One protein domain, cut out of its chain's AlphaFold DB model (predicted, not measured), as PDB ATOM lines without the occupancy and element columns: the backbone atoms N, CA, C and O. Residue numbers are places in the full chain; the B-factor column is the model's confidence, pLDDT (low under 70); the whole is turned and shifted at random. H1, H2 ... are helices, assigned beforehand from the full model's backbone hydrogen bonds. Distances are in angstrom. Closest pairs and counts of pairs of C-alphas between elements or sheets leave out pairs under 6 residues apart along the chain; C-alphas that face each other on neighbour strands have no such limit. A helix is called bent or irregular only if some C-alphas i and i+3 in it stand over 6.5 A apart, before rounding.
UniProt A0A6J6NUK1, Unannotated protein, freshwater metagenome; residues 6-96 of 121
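Overview. This is residues 6 to 96 of the 121 residues of the protein "Unannotated protein" of freshwater metagenome (UniProt A0A6J6NUK1). Two long helices, H1 and H4, meet at a slant as a lopsided V, the last part of H1 on H4, and a small hairpin of two short helices, H2 and H3, sits at the closed end of the V. Before H1, residues 6 to 15 run out and the chain turns back into H1; residues 12 to 17 stick out. The 91 printed residues hold four named helices, H1 to H4 in that order, and no named strand: all helix. The whole is loose, with a radius of gyration of the C-alphas of 16.4 A, and only just elongated, spanning 51 by 30 by 17 A.

Along the chain. H1, residues 16 to 41, begins at C-alpha 16 (115.969, 1.225, 45.269) and is 37.6 A long. H2 is residues 46 to 53 and H3 residues 55 to 61. H3 is irregular, but only just: C-alphas 56 and 59 are 6.9 A apart. H4, residues 72 to 93, is 31.7 A long and ends at C-alpha 93 (121.815, 14.437, 29.171).

Arrangement. H1 touches H4 with residues 31 to 41 alone, at a steep tilt of 45 degrees, opposite ways; their closest C-alphas, Ala 38 and Ala 81, are 4.8 A apart. H1 and H2 touch only at the corner, C-alphas 39 and 49 closest at 7.0 A. H2 touches H4, about perpendicular at 84 degrees, by H4's residues 74 to 78 alone; C-alphas 52 and 75 are closest at 6.2 A. H2 and H3 touch as a helical hairpin, a shallow tilt of 29 degrees, C-alphas 50 and 58 closest at 6.3 A. H3 is apart from H1 and H4. Helix packing is mostly crossed, but only just, with 1 of 3 tilts shallow. Every O i to N i+4 pair is within hydrogen-bond range in H1 and H2, against 17 of 18 in H4 and 0 of 3 in H3, where 3 of 4 O i to N i+3 pairs are.

Size, cuts and confidence. The C-alphas of Asp 14 and Asp 71, the two farthest apart, are 50.8 A apart. The printed part has no cut, its links are tight or short, and no printed residue is under pLDDT 70.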
ATOM      1  N   ARG A   6     114.688  17.810  44.334       94.00
ATOM      2  CA  ARG A   6     116.140  17.991  44.474       94.00
ATOM      3  C   ARG A   6     116.549  18.439  45.883       94.00
ATOM      4  O   ARG A   6     117.673  18.170  46.294       94.00
ATOM      5  N   ALA A   7     115.668  19.129  46.609       95.44
ATOM      6  CA  ALA A   7     115.923  19.564  47.981       95.44
ATOM      7  C   ALA A   7     115.662  18.466  49.030       95.44
ATOM      8  O   ALA A   7     116.093  18.609  50.174       95.44
ATOM      9  N   LEU A   8     114.971  17.380  48.667       96.62
ATOM     10  CA  LEU A   8     114.729  16.251  49.565       96.62
ATOM     11  C   LEU A   8     115.963  15.336  49.644       96.62
ATOM     12  O   LEU A   8     116.626  15.128  48.623       96.62
ATOM     13  N   PRO A   9     116.241  14.723  50.811       97.25
ATOM     14  CA  PRO A   9     117.261  13.689  50.923       97.25
ATOM     15  C   PRO A   9     117.020  12.557  49.921       97.25
ATOM     16  O   PRO A   9     115.898  12.070  49.776       97.25
ATOM     17  N   VAL A  10     118.085  12.120  49.249       97.56
ATOM     18  CA  VAL A  10     118.011  10.974  48.339       97.56
ATOM     19  C   VAL A  10     117.865   9.696  49.173       97.56
ATOM     20  O   VAL A  10     118.703   9.464  50.049       97.56
ATOM     21  N   PRO A  11     116.863   8.838  48.905       98.00
ATOM     22  CA  PRO A  11     116.737   7.554  49.585       98.00
ATOM     23  C   PRO A  11     117.991   6.678  49.440       98.00
ATOM     24  O   PRO A  11     118.679   6.702  48.408       98.00
ATOM     25  N   GLY A  12     118.276   5.904  50.490       97.62
ATOM     26  CA  GLY A  12     119.409   4.984  50.548       97.62
ATOM     27  C   GLY A  12     119.356   3.896  49.472       97.62
ATOM     28  O   GLY A  12     118.323   3.645  48.844       97.62
ATOM     29  N   THR A  13     120.498   3.256  49.225       96.31
ATOM     30  CA  THR A  13     120.628   2.177  48.228       96.31
ATOM     31  C   THR A  13     119.847   0.916  48.604       96.31
ATOM     32  O   THR A  13     119.529   0.110  47.739       96.31
ATOM     33  N   ASP A  14     119.504   0.767  49.880       97.44
ATOM     34  CA  ASP A  14     118.614  -0.245  50.447       97.44
ATOM     35  C   ASP A  14     117.129  -0.031  50.089       97.44
ATOM     36  O   ASP A  14     116.317  -0.947  50.219       97.44
ATOM     37  N   HIS A  15     116.773   1.141  49.550       96.81
ATOM     38  CA  HIS A  15     115.424   1.474  49.091       96.81
ATOM     39  C   HIS A  15     115.392   1.843  47.595       96.81
ATOM     40  O   HIS A  15     114.993   2.958  47.230       96.81
ATOM     41  N   PRO A  16     115.751   0.916  46.685       92.56
ATOM     42  CA  PRO A  16     115.969   1.225  45.269       92.56
ATOM     43  C   PRO A  16     114.733   1.812  44.567       92.56
ATOM     44  O   PRO A  16     114.867   2.727  43.758       92.56
ATOM     45  N   LYS A  17     113.516   1.369  44.921       90.88
ATOM     46  CA  LYS A  17     112.264   1.908  44.350       90.88
ATOM     47  C   LYS A  17     112.022   3.370  44.736       90.88
ATOM     48  O   LYS A  17     111.717   4.193  43.877       90.88
ATOM     49  N   ALA A  18     112.191   3.700  46.018       94.75
ATOM     50  CA  ALA A  18     112.030   5.069  46.503       94.75
ATOM     51  C   ALA A  18     113.101   5.990  45.905       94.75
ATOM     52  O   ALA A  18     112.812   7.123  45.522       94.75
ATOM     53  N   ARG A  19     114.331   5.481  45.767       95.56
ATOM     54  CA  ARG A  19     115.437   6.192  45.124       95.56
ATOM     55  C   ARG A  19     115.152   6.486  43.648       95.56
ATOM     56  O   ARG A  19     115.322   7.622  43.221       95.56
ATOM     57  N   ALA A  20     114.652   5.508  42.889       90.38
ATOM     58  CA  ALA A  20     114.244   5.717  41.499       90.38
ATOM     59  C   ALA A  20     113.126   6.768  41.384       90.38
ATOM     60  O   ALA A  20     113.215   7.684  40.569       90.38
ATOM     61  N   GLN A  21     112.111   6.700  42.251       91.81
ATOM     62  CA  GLN A  21     111.037   7.694  42.297       91.81
ATOM     63  C   GLN A  21     111.560   9.108  42.599       91.81
ATOM     64  O   GLN A  21     111.081  10.073  41.999       91.81
ATOM     65  N   HIS A  22     112.542   9.247  43.494       95.88
ATOM     66  CA  HIS A  22     113.180  10.533  43.789       95.88
ATOM     67  C   HIS A  22     113.839  11.140  42.543       95.88
ATOM     68  O   HIS A  22     113.586  12.304  42.210       95.88
ATOM     69  N   TYR A  23     114.606  10.342  41.796       92.38
ATOM     70  CA  TYR A  23     115.275  10.808  40.581       92.38
ATOM     71  C   TYR A  23     114.309  11.141  39.448       92.38
ATOM     72  O   TYR A  23     114.430  12.204  38.842       92.38
ATOM     73  N   LEU A  24     113.309  10.292  39.204       90.75
ATOM     74  CA  LEU A  24     112.306  10.540  38.167       90.75
ATOM     75  C   LEU A  24     111.540  11.838  38.422       90.75
ATOM     76  O   LEU A  24     111.327  12.628  37.503       90.75
ATOM     77  N   ASN A  25     111.169  12.107  39.674       94.06
ATOM     78  CA  ASN A  25     110.502  13.357  40.005       94.06
ATOM     79  C   ASN A  25     111.440  14.569  39.941       94.06
ATOM     80  O   ASN A  25     111.010  15.634  39.504       94.06
ATOM     81  N   SER A  26     112.718  14.410  40.293       94.62
ATOM     82  CA  SER A  26     113.724  15.464  40.107       94.62
ATOM     83  C   SER A  26     113.887  15.838  38.626       94.62
ATOM     84  O   SER A  26     113.928  17.021  38.290       94.62
ATOM     85  N   LEU A  27     113.913  14.848  37.725       92.38
ATOM     86  CA  LEU A  27     113.951  15.069  36.274       92.38
ATOM     87  C   LEU A  27     112.652  15.695  35.751       92.38
ATOM     88  O   LEU A  27     112.696  16.624  34.944       92.38
ATOM     89  N   ARG A  28     111.494  15.238  36.245       94.25
ATOM     90  CA  ARG A  28     110.184  15.820  35.915       94.25
ATOM     91  C   ARG A  28     110.125  17.302  36.277       94.25
ATOM     92  O   ARG A  28     109.649  18.112  35.486       94.25
ATOM     93  N   GLU A  29     110.597  17.656  37.468       96.62
ATOM     94  CA  GLU A  29     110.659  19.041  37.923       96.62
ATOM     95  C   GLU A  29     111.617  19.887  37.078       96.62
ATOM     96  O   GLU A  29     111.241  20.977  36.647       96.62
ATOM     97  N   LEU A  30     112.812  19.366  36.774       95.56
ATOM     98  CA  LEU A  30     113.768  20.035  35.892       95.56
ATOM     99  C   LEU A  30     113.150  20.341  34.522       95.56
ATOM    100  O   LEU A  30     113.193  21.492  34.083       95.56
ATOM    101  N   ARG A  31     112.525  19.345  33.877       96.44
ATOM    102  CA  ARG A  31     111.838  19.549  32.595       96.44
ATOM    103  C   ARG A  31     110.732  20.593  32.721       96.44
ATOM    104  O   ARG A  31     110.634  21.466  31.869       96.44
ATOM    105  N   GLY A  32     109.934  20.542  33.790       95.94
ATOM    106  CA  GLY A  32     108.879  21.525  34.049       95.94
ATOM    107  C   GLY A  32     109.408  22.959  34.163       95.94
ATOM    108  O   GLY A  32     108.820  23.879  33.601       95.94
ATOM    109  N   GLY A  33     110.549  23.156  34.830       96.19
ATOM    110  CA  GLY A  33     111.207  24.461  34.918       96.19
ATOM    111  C   GLY A  33     111.740  24.971  33.582       96.19
ATOM    112  O   GLY A  33     111.544  26.143  33.263       96.19
ATOM    113  N   LEU A  34     112.370  24.097  32.792       97.25
ATOM    114  CA  LEU A  34     112.842  24.440  31.448       97.25
ATOM    115  C   LEU A  34     111.677  24.777  30.513       97.25
ATOM    116  O   LEU A  34     111.728  25.794  29.826       97.25
ATOM    117  N   HIS A  35     110.607  23.982  30.555       97.88
ATOM    118  CA  HIS A  35     109.413  24.204  29.749       97.88
ATOM    119  C   HIS A  35     108.718  25.516  30.106       97.88
ATOM    120  O   HIS A  35     108.416  26.310  29.224       97.88
ATOM    121  N   GLY A  36     108.542  25.806  31.400       97.00
ATOM    122  CA  GLY A  36     107.995  27.090  31.840       97.00
ATOM    123  C   GLY A  36     108.823  28.279  31.339       97.00
ATOM    124  O   GLY A  36     108.260  29.269  30.886       97.00
ATOM    125  N   GLY A  37     110.156  28.167  31.354       97.00
ATOM    126  CA  GLY A  37     111.039  29.180  30.773       97.00
ATOM    127  C   GLY A  37     110.871  29.332  29.256       97.00
ATOM    128  O   GLY A  37     110.802  30.456  28.767       97.00
ATOM    129  N   ALA A  38     110.767  28.222  28.524       98.12
ATOM    130  CA  ALA A  38     110.557  28.223  27.077       98.12
ATOM    131  C   ALA A  38     109.198  28.824  26.678       98.12
ATOM    132  O   ALA A  38     109.139  29.617  25.742       98.12
ATOM    133  N   ILE A  39     108.130  28.514  27.418       98.25
ATOM    134  CA  ILE A  39     106.791  29.094  27.231       98.25
ATOM    135  C   ILE A  39     106.837  30.619  27.376       98.25
ATOM    136  O   ILE A  39     106.409  31.336  26.474       98.25
ATOM    137  N   LEU A  40     107.437  31.115  28.462       97.69
ATOM    138  CA  LEU A  40     107.568  32.555  28.695       97.69
ATOM    139  C   LEU A  40     108.441  33.238  27.632       97.69
ATOM    140  O   LEU A  40     108.151  34.365  27.237       97.69
ATOM    141  N   ALA A  41     109.492  32.569  27.149       97.88
ATOM    142  CA  ALA A  41     110.356  33.095  26.091       97.88
ATOM    143  C   ALA A  41     109.634  33.232  24.739       97.88
ATOM    144  O   ALA A  41     109.991  34.108  23.954       97.88
ATOM    145  N   MET A  42     108.616  32.405  24.488       97.62
ATOM    146  CA  MET A  42     107.750  32.510  23.312       97.62
ATOM    147  C   MET A  42     106.621  33.537  23.473       97.62
ATOM    148  O   MET A  42     105.867  33.743  22.533       97.62
ATOM    149  N   GLY A  43     106.510  34.196  24.632       96.62
ATOM    150  CA  GLY A  43     105.491  35.217  24.894       96.62
ATOM    151  C   GLY A  43     104.151  34.675  25.396       96.62
ATOM    152  O   GLY A  43     103.258  35.467  25.684       96.62
ATOM    153  N   LEU A  44     104.025  33.357  25.568       97.62
ATOM    154  CA  LEU A  44     102.814  32.726  26.083       97.62
ATOM    155  C   LEU A  44     102.715  32.870  27.607       97.62
ATOM    156  O   LEU A  44     103.672  32.632  28.350       97.62
ATOM    157  N   SER A  45     101.516  33.173  28.096       96.25
ATOM    158  CA  SER A  45     101.178  33.011  29.507       96.25
ATOM    159  C   SER A  45     101.002  31.526  29.873       96.25
ATOM    160  O   SER A  45     100.703  30.688  29.016       96.25
ATOM    161  N   PRO A  46     101.105  31.161  31.168       95.31
ATOM    162  CA  PRO A  46     100.794  29.803  31.614       95.31
ATOM    163  C   PRO A  46      99.366  29.355  31.266       95.31
ATOM    164  O   PRO A  46      99.147  28.181  30.976       95.31
ATOM    165  N   ALA A  47      98.406  30.283  31.286       96.56
ATOM    166  CA  ALA A  47      97.008  29.997  30.989       96.56
ATOM    167  C   ALA A  47      96.803  29.677  29.500       96.56
ATOM    168  O   ALA A  47      96.150  28.685  29.183       96.56
ATOM    169  N   GLU A  48      97.431  30.437  28.597       97.19
ATOM    170  CA  GLU A  48      97.436  30.150  27.153       97.19
ATOM    171  C   GLU A  48      98.130  28.822  26.847       97.19
ATOM    172  O   GLU A  48      97.584  27.998  26.118       97.19
ATOM    173  N   ALA A  49      99.282  28.547  27.467       97.50
ATOM    174  CA  ALA A  49      99.984  27.277  27.283       97.50
ATOM    175  C   ALA A  49      99.135  26.064  27.710       97.50
ATOM    176  O   ALA A  49      99.097  25.047  27.013       97.50
ATOM    177  N   VAL A  50      98.417  26.175  28.836       97.38
ATOM    178  CA  VAL A  50      97.468  25.143  29.280       97.38
ATOM    179  C   VAL A  50      96.271  25.053  28.337       97.38
ATOM    180  O   VAL A  50      95.884  23.942  27.987       97.38
ATOM    181  N   ALA A  51      95.708  26.174  27.886       97.81
ATOM    182  CA  ALA A  51      94.587  26.177  26.946       97.81
ATOM    183  C   ALA A  51      94.951  25.524  25.598       97.81
ATOM    184  O   ALA A  51      94.137  24.791  25.039       97.81
ATOM    185  N   VAL A  52      96.183  25.721  25.111       97.88
ATOM    186  CA  VAL A  52      96.694  25.109  23.874       97.88
ATOM    187  C   VAL A  52      96.870  23.592  24.011       97.88
ATOM    188  O   VAL A  52      96.396  22.845  23.156       97.88
ATOM    189  N   HIS A  53      97.564  23.120  25.051       96.75
ATOM    190  CA  HIS A  53      97.988  21.712  25.142       96.75
ATOM    191  C   HIS A  53      97.057  20.825  25.978       96.75
ATOM    192  O   HIS A  53      96.933  19.623  25.745       96.75
ATOM    193  N   SER A  54      96.430  21.374  27.014       95.88
ATOM    194  CA  SER A  54      95.640  20.607  27.983       95.88
ATOM    195  C   SER A  54      94.453  21.422  28.503       95.88
ATOM    196  O   SER A  54      94.348  21.642  29.711       95.88
ATOM    197  N   PRO A  55      93.527  21.853  27.625       96.00
ATOM    198  CA  PRO A  55      92.453  22.781  27.986       96.00
ATOM    199  C   PRO A  55      91.572  22.281  29.138       96.00
ATOM    200  O   PRO A  55      91.125  23.072  29.963       96.00
ATOM    201  N   GLY A  56      91.387  20.961  29.267       95.94
ATOM    202  CA  GLY A  56      90.650  20.353  30.382       95.94
ATOM    203  C   GLY A  56      91.278  20.572  31.768       95.94
ATOM    204  O   GLY A  56      90.597  20.386  32.772       95.94
ATOM    205  N   MET A  57      92.545  20.991  31.843       96.31
ATOM    206  CA  MET A  57      93.229  21.313  33.100       96.31
ATOM    207  C   MET A  57      93.016  22.759  33.551       96.31
ATOM    208  O   MET A  57      93.253  23.060  34.717       96.31
ATOM    209  N   ALA A  58      92.561  23.659  32.677       96.12
ATOM    210  CA  ALA A  58      92.377  25.067  33.023       96.12
ATOM    211  C   ALA A  58      91.445  25.290  34.240       96.12
ATOM    212  O   ALA A  58      91.833  26.053  35.131       96.12
ATOM    213  N   PRO A  59      90.307  24.570  34.395       95.69
ATOM    214  CA  PRO A  59      89.453  24.721  35.575       95.69
ATOM    215  C   PRO A  59      90.126  24.303  36.888       95.69
ATOM    216  O   PRO A  59      89.809  24.858  37.936       95.69
ATOM    217  N   VAL A  60      91.089  23.371  36.849       96.62
ATOM    218  CA  VAL A  60      91.863  22.957  38.038       96.62
ATOM    219  C   VAL A  60      92.662  24.134  38.608       96.62
ATOM    220  O   VAL A  60      92.876  24.210  39.816       96.62
ATOM    221  N   PHE A  61      93.060  25.076  37.751       94.38
ATOM    222  CA  PHE A  61      93.764  26.302  38.125       94.38
ATOM    223  C   PHE A  61      92.833  27.514  38.296       94.38
ATOM    224  O   PHE A  61      93.310  28.625  38.517       94.38
ATOM    225  N   GLY A  62      91.511  27.316  38.215       96.25
ATOM    226  CA  GLY A  62      90.516  28.383  38.333       96.25
ATOM    227  C   GLY A  62      90.382  29.268  37.090       96.25
ATOM    228  O   GLY A  62      89.831  30.362  37.190       96.25
ATOM    229  N   TRP A  63      90.881  28.827  35.932       96.38
ATOM    230  CA  TRP A  63      90.767  29.564  34.674       96.38
ATOM    231  C   TRP A  63      89.558  29.105  33.858       96.38
ATOM    232  O   TRP A  63      89.328  27.906  33.686       96.38
ATOM    233  N   ASP A  64      88.826  30.066  33.294       96.25
ATOM    234  CA  ASP A  64      87.806  29.795  32.284       96.25
ATOM    235  C   ASP A  64      88.460  29.698  30.903       96.25
ATOM    236  O   ASP A  64      88.743  30.707  30.252       96.25
ATOM    237  N   VAL A  65      88.693  28.465  30.451       95.06
ATOM    238  CA  VAL A  65      89.349  28.185  29.167       95.06
ATOM    239  C   VAL A  65      88.615  28.782  27.969       95.06
ATOM    240  O   VAL A  65      89.255  29.084  26.968       95.06
ATOM    241  N   SER A  66      87.297  28.996  28.063       94.19
ATOM    242  CA  SER A  66      86.510  29.566  26.962       94.19
ATOM    243  C   SER A  66      86.834  31.039  26.696       94.19
ATOM    244  O   SER A  66      86.548  31.550  25.616       94.19
ATOM    245  N   THR A  67      87.464  31.707  27.666       96.06
ATOM    246  CA  THR A  67      87.871  33.116  27.582       96.06
ATOM    247  C   THR A  67      89.323  33.304  27.140       96.06
ATOM    248  O   THR A  67      89.730  34.428  26.854       96.06
ATOM    249  N   ILE A  68      90.106  32.222  27.078       95.69
ATOM    250  CA  ILE A  68      91.524  32.268  26.713       95.69
ATOM    251  C   ILE A  68      91.637  32.086  25.194       95.69
ATOM    252  O   ILE A  68      91.210  31.050  24.679       95.69
ATOM    253  N   PRO A  69      92.200  33.057  24.456       91.06
ATOM    254  CA  PRO A  69      92.331  32.941  23.012       91.06
ATOM    255  C   PRO A  69      93.330  31.834  22.660       91.06
ATOM    256  O   PRO A  69      94.468  31.829  23.123       91.06
ATOM    257  N   VAL A  70      92.893  30.896  21.820       95.56
ATOM    258  CA  VAL A  70      93.744  29.856  21.236       95.56
ATOM    259  C   VAL A  70      93.581  29.908  19.725       95.56
ATOM    260  O   VAL A  70      92.510  29.635  19.185       95.56
ATOM    261  N   ASP A  71      94.666  30.239  19.045       95.88
ATOM    262  CA  ASP A  71      94.758  30.367  17.595       95.88
ATOM    263  C   ASP A  71      95.968  29.591  17.045       95.88
ATOM    264  O   ASP A  71      96.619  28.814  17.749       95.88
ATOM    265  N   ASP A  72      96.255  29.735  15.755       97.88
ATOM    266  CA  ASP A  72      97.370  29.014  15.135       97.88
ATOM    267  C   ASP A  72      98.742  29.596  15.501       97.88
ATOM    268  O   ASP A  72      99.733  28.861  15.477       97.88
ATOM    269  N   ILE A  73      98.802  30.871  15.900       97.00
ATOM    270  CA  ILE A  73     100.036  31.522  16.350       97.00
ATOM    271  C   ILE A  73     100.443  30.941  17.701       97.00
ATOM    272  O   ILE A  73     101.522  30.364  17.809       97.00
ATOM    273  N   SER A  74      99.546  30.975  18.686       97.06
ATOM    274  CA  SER A  74      99.776  30.419  20.027       97.06
ATOM    275  C   SER A  74     100.104  28.919  20.004       97.06
ATOM    276  O   SER A  74     100.977  28.451  20.737       97.06
ATOM    277  N   LYS A  75      99.490  28.141  19.100       98.12
ATOM    278  CA  LYS A  75      99.876  26.734  18.862       98.12
ATOM    279  C   LYS A  75     101.280  26.604  18.271       98.12
ATOM    280  O   LYS A  75     101.992  25.653  18.598       98.12
ATOM    281  N   GLY A  76     101.660  27.503  17.364       98.44
ATOM    282  CA  GLY A  76     102.998  27.563  16.780       98.44
ATOM    283  C   GLY A  76     104.055  27.883  17.835       98.44
ATOM    284  O   GLY A  76     105.028  27.146  17.975       98.44
ATOM    285  N   GLU A  77     103.806  28.915  18.635       98.38
ATOM    286  CA  GLU A  77     104.643  29.330  19.760       98.38
ATOM    287  C   GLU A  77     104.820  28.207  20.780       98.38
ATOM    288  O   GLU A  77     105.946  27.901  21.177       98.38
ATOM    289  N   TRP A  78     103.734  27.515  21.136       98.56
ATOM    290  CA  TRP A  78     103.791  26.377  22.049       98.56
ATOM    291  C   TRP A  78     104.669  25.244  21.499       98.56
ATOM    292  O   TRP A  78     105.511  24.708  22.219       98.56
ATOM    293  N   LYS A  79     104.543  24.908  20.207       98.56
ATOM    294  CA  LYS A  79     105.392  23.888  19.562       98.56
ATOM    295  C   LYS A  79     106.866  24.287  19.561       98.56
ATOM    296  O   LYS A  79     107.726  23.442  19.797       98.56
ATOM    297  N   THR A  80     107.171  25.560  19.306       98.56
ATOM    298  CA  THR A  80     108.546  26.068  19.384       98.56
ATOM    299  C   THR A  80     109.086  25.992  20.811       98.56
ATOM    300  O   THR A  80     110.230  25.575  21.000       98.56
ATOM    301  N   ALA A  81     108.273  26.322  21.816       98.56
ATOM    302  CA  ALA A  81     108.649  26.183  23.220       98.56
ATOM    303  C   ALA A  81     108.923  24.718  23.602       98.56
ATOM    304  O   ALA A  81     109.900  24.434  24.298       98.56
ATOM    305  N   GLU A  82     108.110  23.777  23.119       98.44
ATOM    306  CA  GLU A  82     108.312  22.347  23.355       98.44
ATOM    307  C   GLU A  82     109.624  21.852  22.730       98.44
ATOM    308  O   GLU A  82     110.461  21.284  23.429       98.44
ATOM    309  N   ALA A  83     109.899  22.195  21.468       98.38
ATOM    310  CA  ALA A  83     111.175  21.862  20.832       98.38
ATOM    311  C   ALA A  83     112.382  22.495  21.558       98.38
ATOM    312  O   ALA A  83     113.433  21.869  21.718       98.38
ATOM    313  N   GLY A  84     112.239  23.734  22.040       98.31
ATOM    314  CA  GLY A  84     113.251  24.394  22.866       98.31
ATOM    315  C   GLY A  84     113.473  23.694  24.210       98.31
ATOM    316  O   GLY A  84     114.609  23.607  24.684       98.31
ATOM    317  N   THR A  85     112.408  23.145  24.798       98.25
ATOM    318  CA  THR A  85     112.465  22.335  26.021       98.25
ATOM    319  C   THR A  85     113.269  21.063  25.789       98.25
ATOM    320  O   THR A  85     114.155  20.752  26.587       98.25
ATOM    321  N   ASP A  86     113.016  20.363  24.684       97.25
ATOM    322  CA  ASP A  86     113.724  19.129  24.342       97.25
ATOM    323  C   ASP A  86     115.217  19.385  24.101       97.25
ATOM    324  O   ASP A  86     116.061  18.668  24.640       97.25
ATOM    325  N   LEU A  87     115.574  20.467  23.400       96.94
ATOM    326  CA  LEU A  87     116.976  20.873  23.232       96.94
ATOM    327  C   LEU A  87     117.649  21.222  24.565       96.94
ATOM    328  O   LEU A  87     118.818  20.890  24.780       96.94
ATOM    329  N   ALA A  88     116.939  21.899  25.470       96.69
ATOM    330  CA  ALA A  88     117.465  22.224  26.790       96.69
ATOM    331  C   ALA A  88     117.678  20.963  27.642       96.69
ATOM    332  O   ALA A  88     118.710  20.845  28.301       96.69
ATOM    333  N   MET A  89     116.751  20.002  27.585       95.31
ATOM    334  CA  MET A  89     116.883  18.705  28.253       95.31
ATOM    335  C   MET A  89     118.017  17.861  27.664       95.31
ATOM    336  O   MET A  89     118.798  17.294  28.423       95.31
ATOM    337  N   ALA A  90     118.174  17.827  26.339       93.50
ATOM    338  CA  ALA A  90     119.262  17.099  25.685       93.50
ATOM    339  C   ALA A  90     120.642  17.562  26.182       93.50
ATOM    340  O   ALA A  90     121.518  16.746  26.458       93.50
ATOM    341  N   ARG A  91     120.820  18.871  26.410       94.12
ATOM    342  CA  ARG A  91     122.064  19.417  26.985       94.12
ATOM    343  C   ARG A  91     122.353  18.913  28.397       94.12
ATOM    344  O   ARG A  91     123.518  18.812  28.759       94.12
ATOM    345  N   VAL A  92     121.323  18.618  29.188       91.88
ATOM    346  CA  VAL A  92     121.485  18.018  30.521       91.88
ATOM    347  C   VAL A  92     121.964  16.573  30.394       91.88
ATOM    348  O   VAL A  92     122.838  16.153  31.149       91.88
ATOM    349  N   LEU A  93     121.439  15.831  29.416       90.62
ATOM    350  CA  LEU A  93     121.815  14.437  29.171       90.62
ATOM    351  C   LEU A  93     123.238  14.276  28.621       90.62
ATOM    352  O   LEU A  93     123.807  13.206  28.776       90.62
ATOM    353  N   HIS A  94     123.872  15.330  28.093       91.12
ATOM    354  CA  HIS A  94     125.300  15.305  27.733       91.12
ATOM    355  C   HIS A  94     126.253  15.087  28.926       91.12
ATOM    356  O   HIS A  94     127.458  14.962  28.725       91.12
ATOM    357  N   ALA A  95     125.747  15.072  30.163       92.56
ATOM    358  CA  ALA A  95     126.515  14.605  31.314       92.56
ATOM    359  C   ALA A  95     126.757  13.082  31.298       92.56
ATOM    360  O   ALA A  95     127.653  12.619  31.998       92.56
ATOM    361  N   LEU A  96     125.961  12.330  30.532       94.38
ATOM    362  CA  LEU A  96     126.096  10.892  30.321       94.38
ATOM    363  C   LEU A  96     127.000  10.614  29.113       94.38
ATOM    364  O   LEU A  96     127.003  11.377  28.141       94.38
TER     365      LEU A  96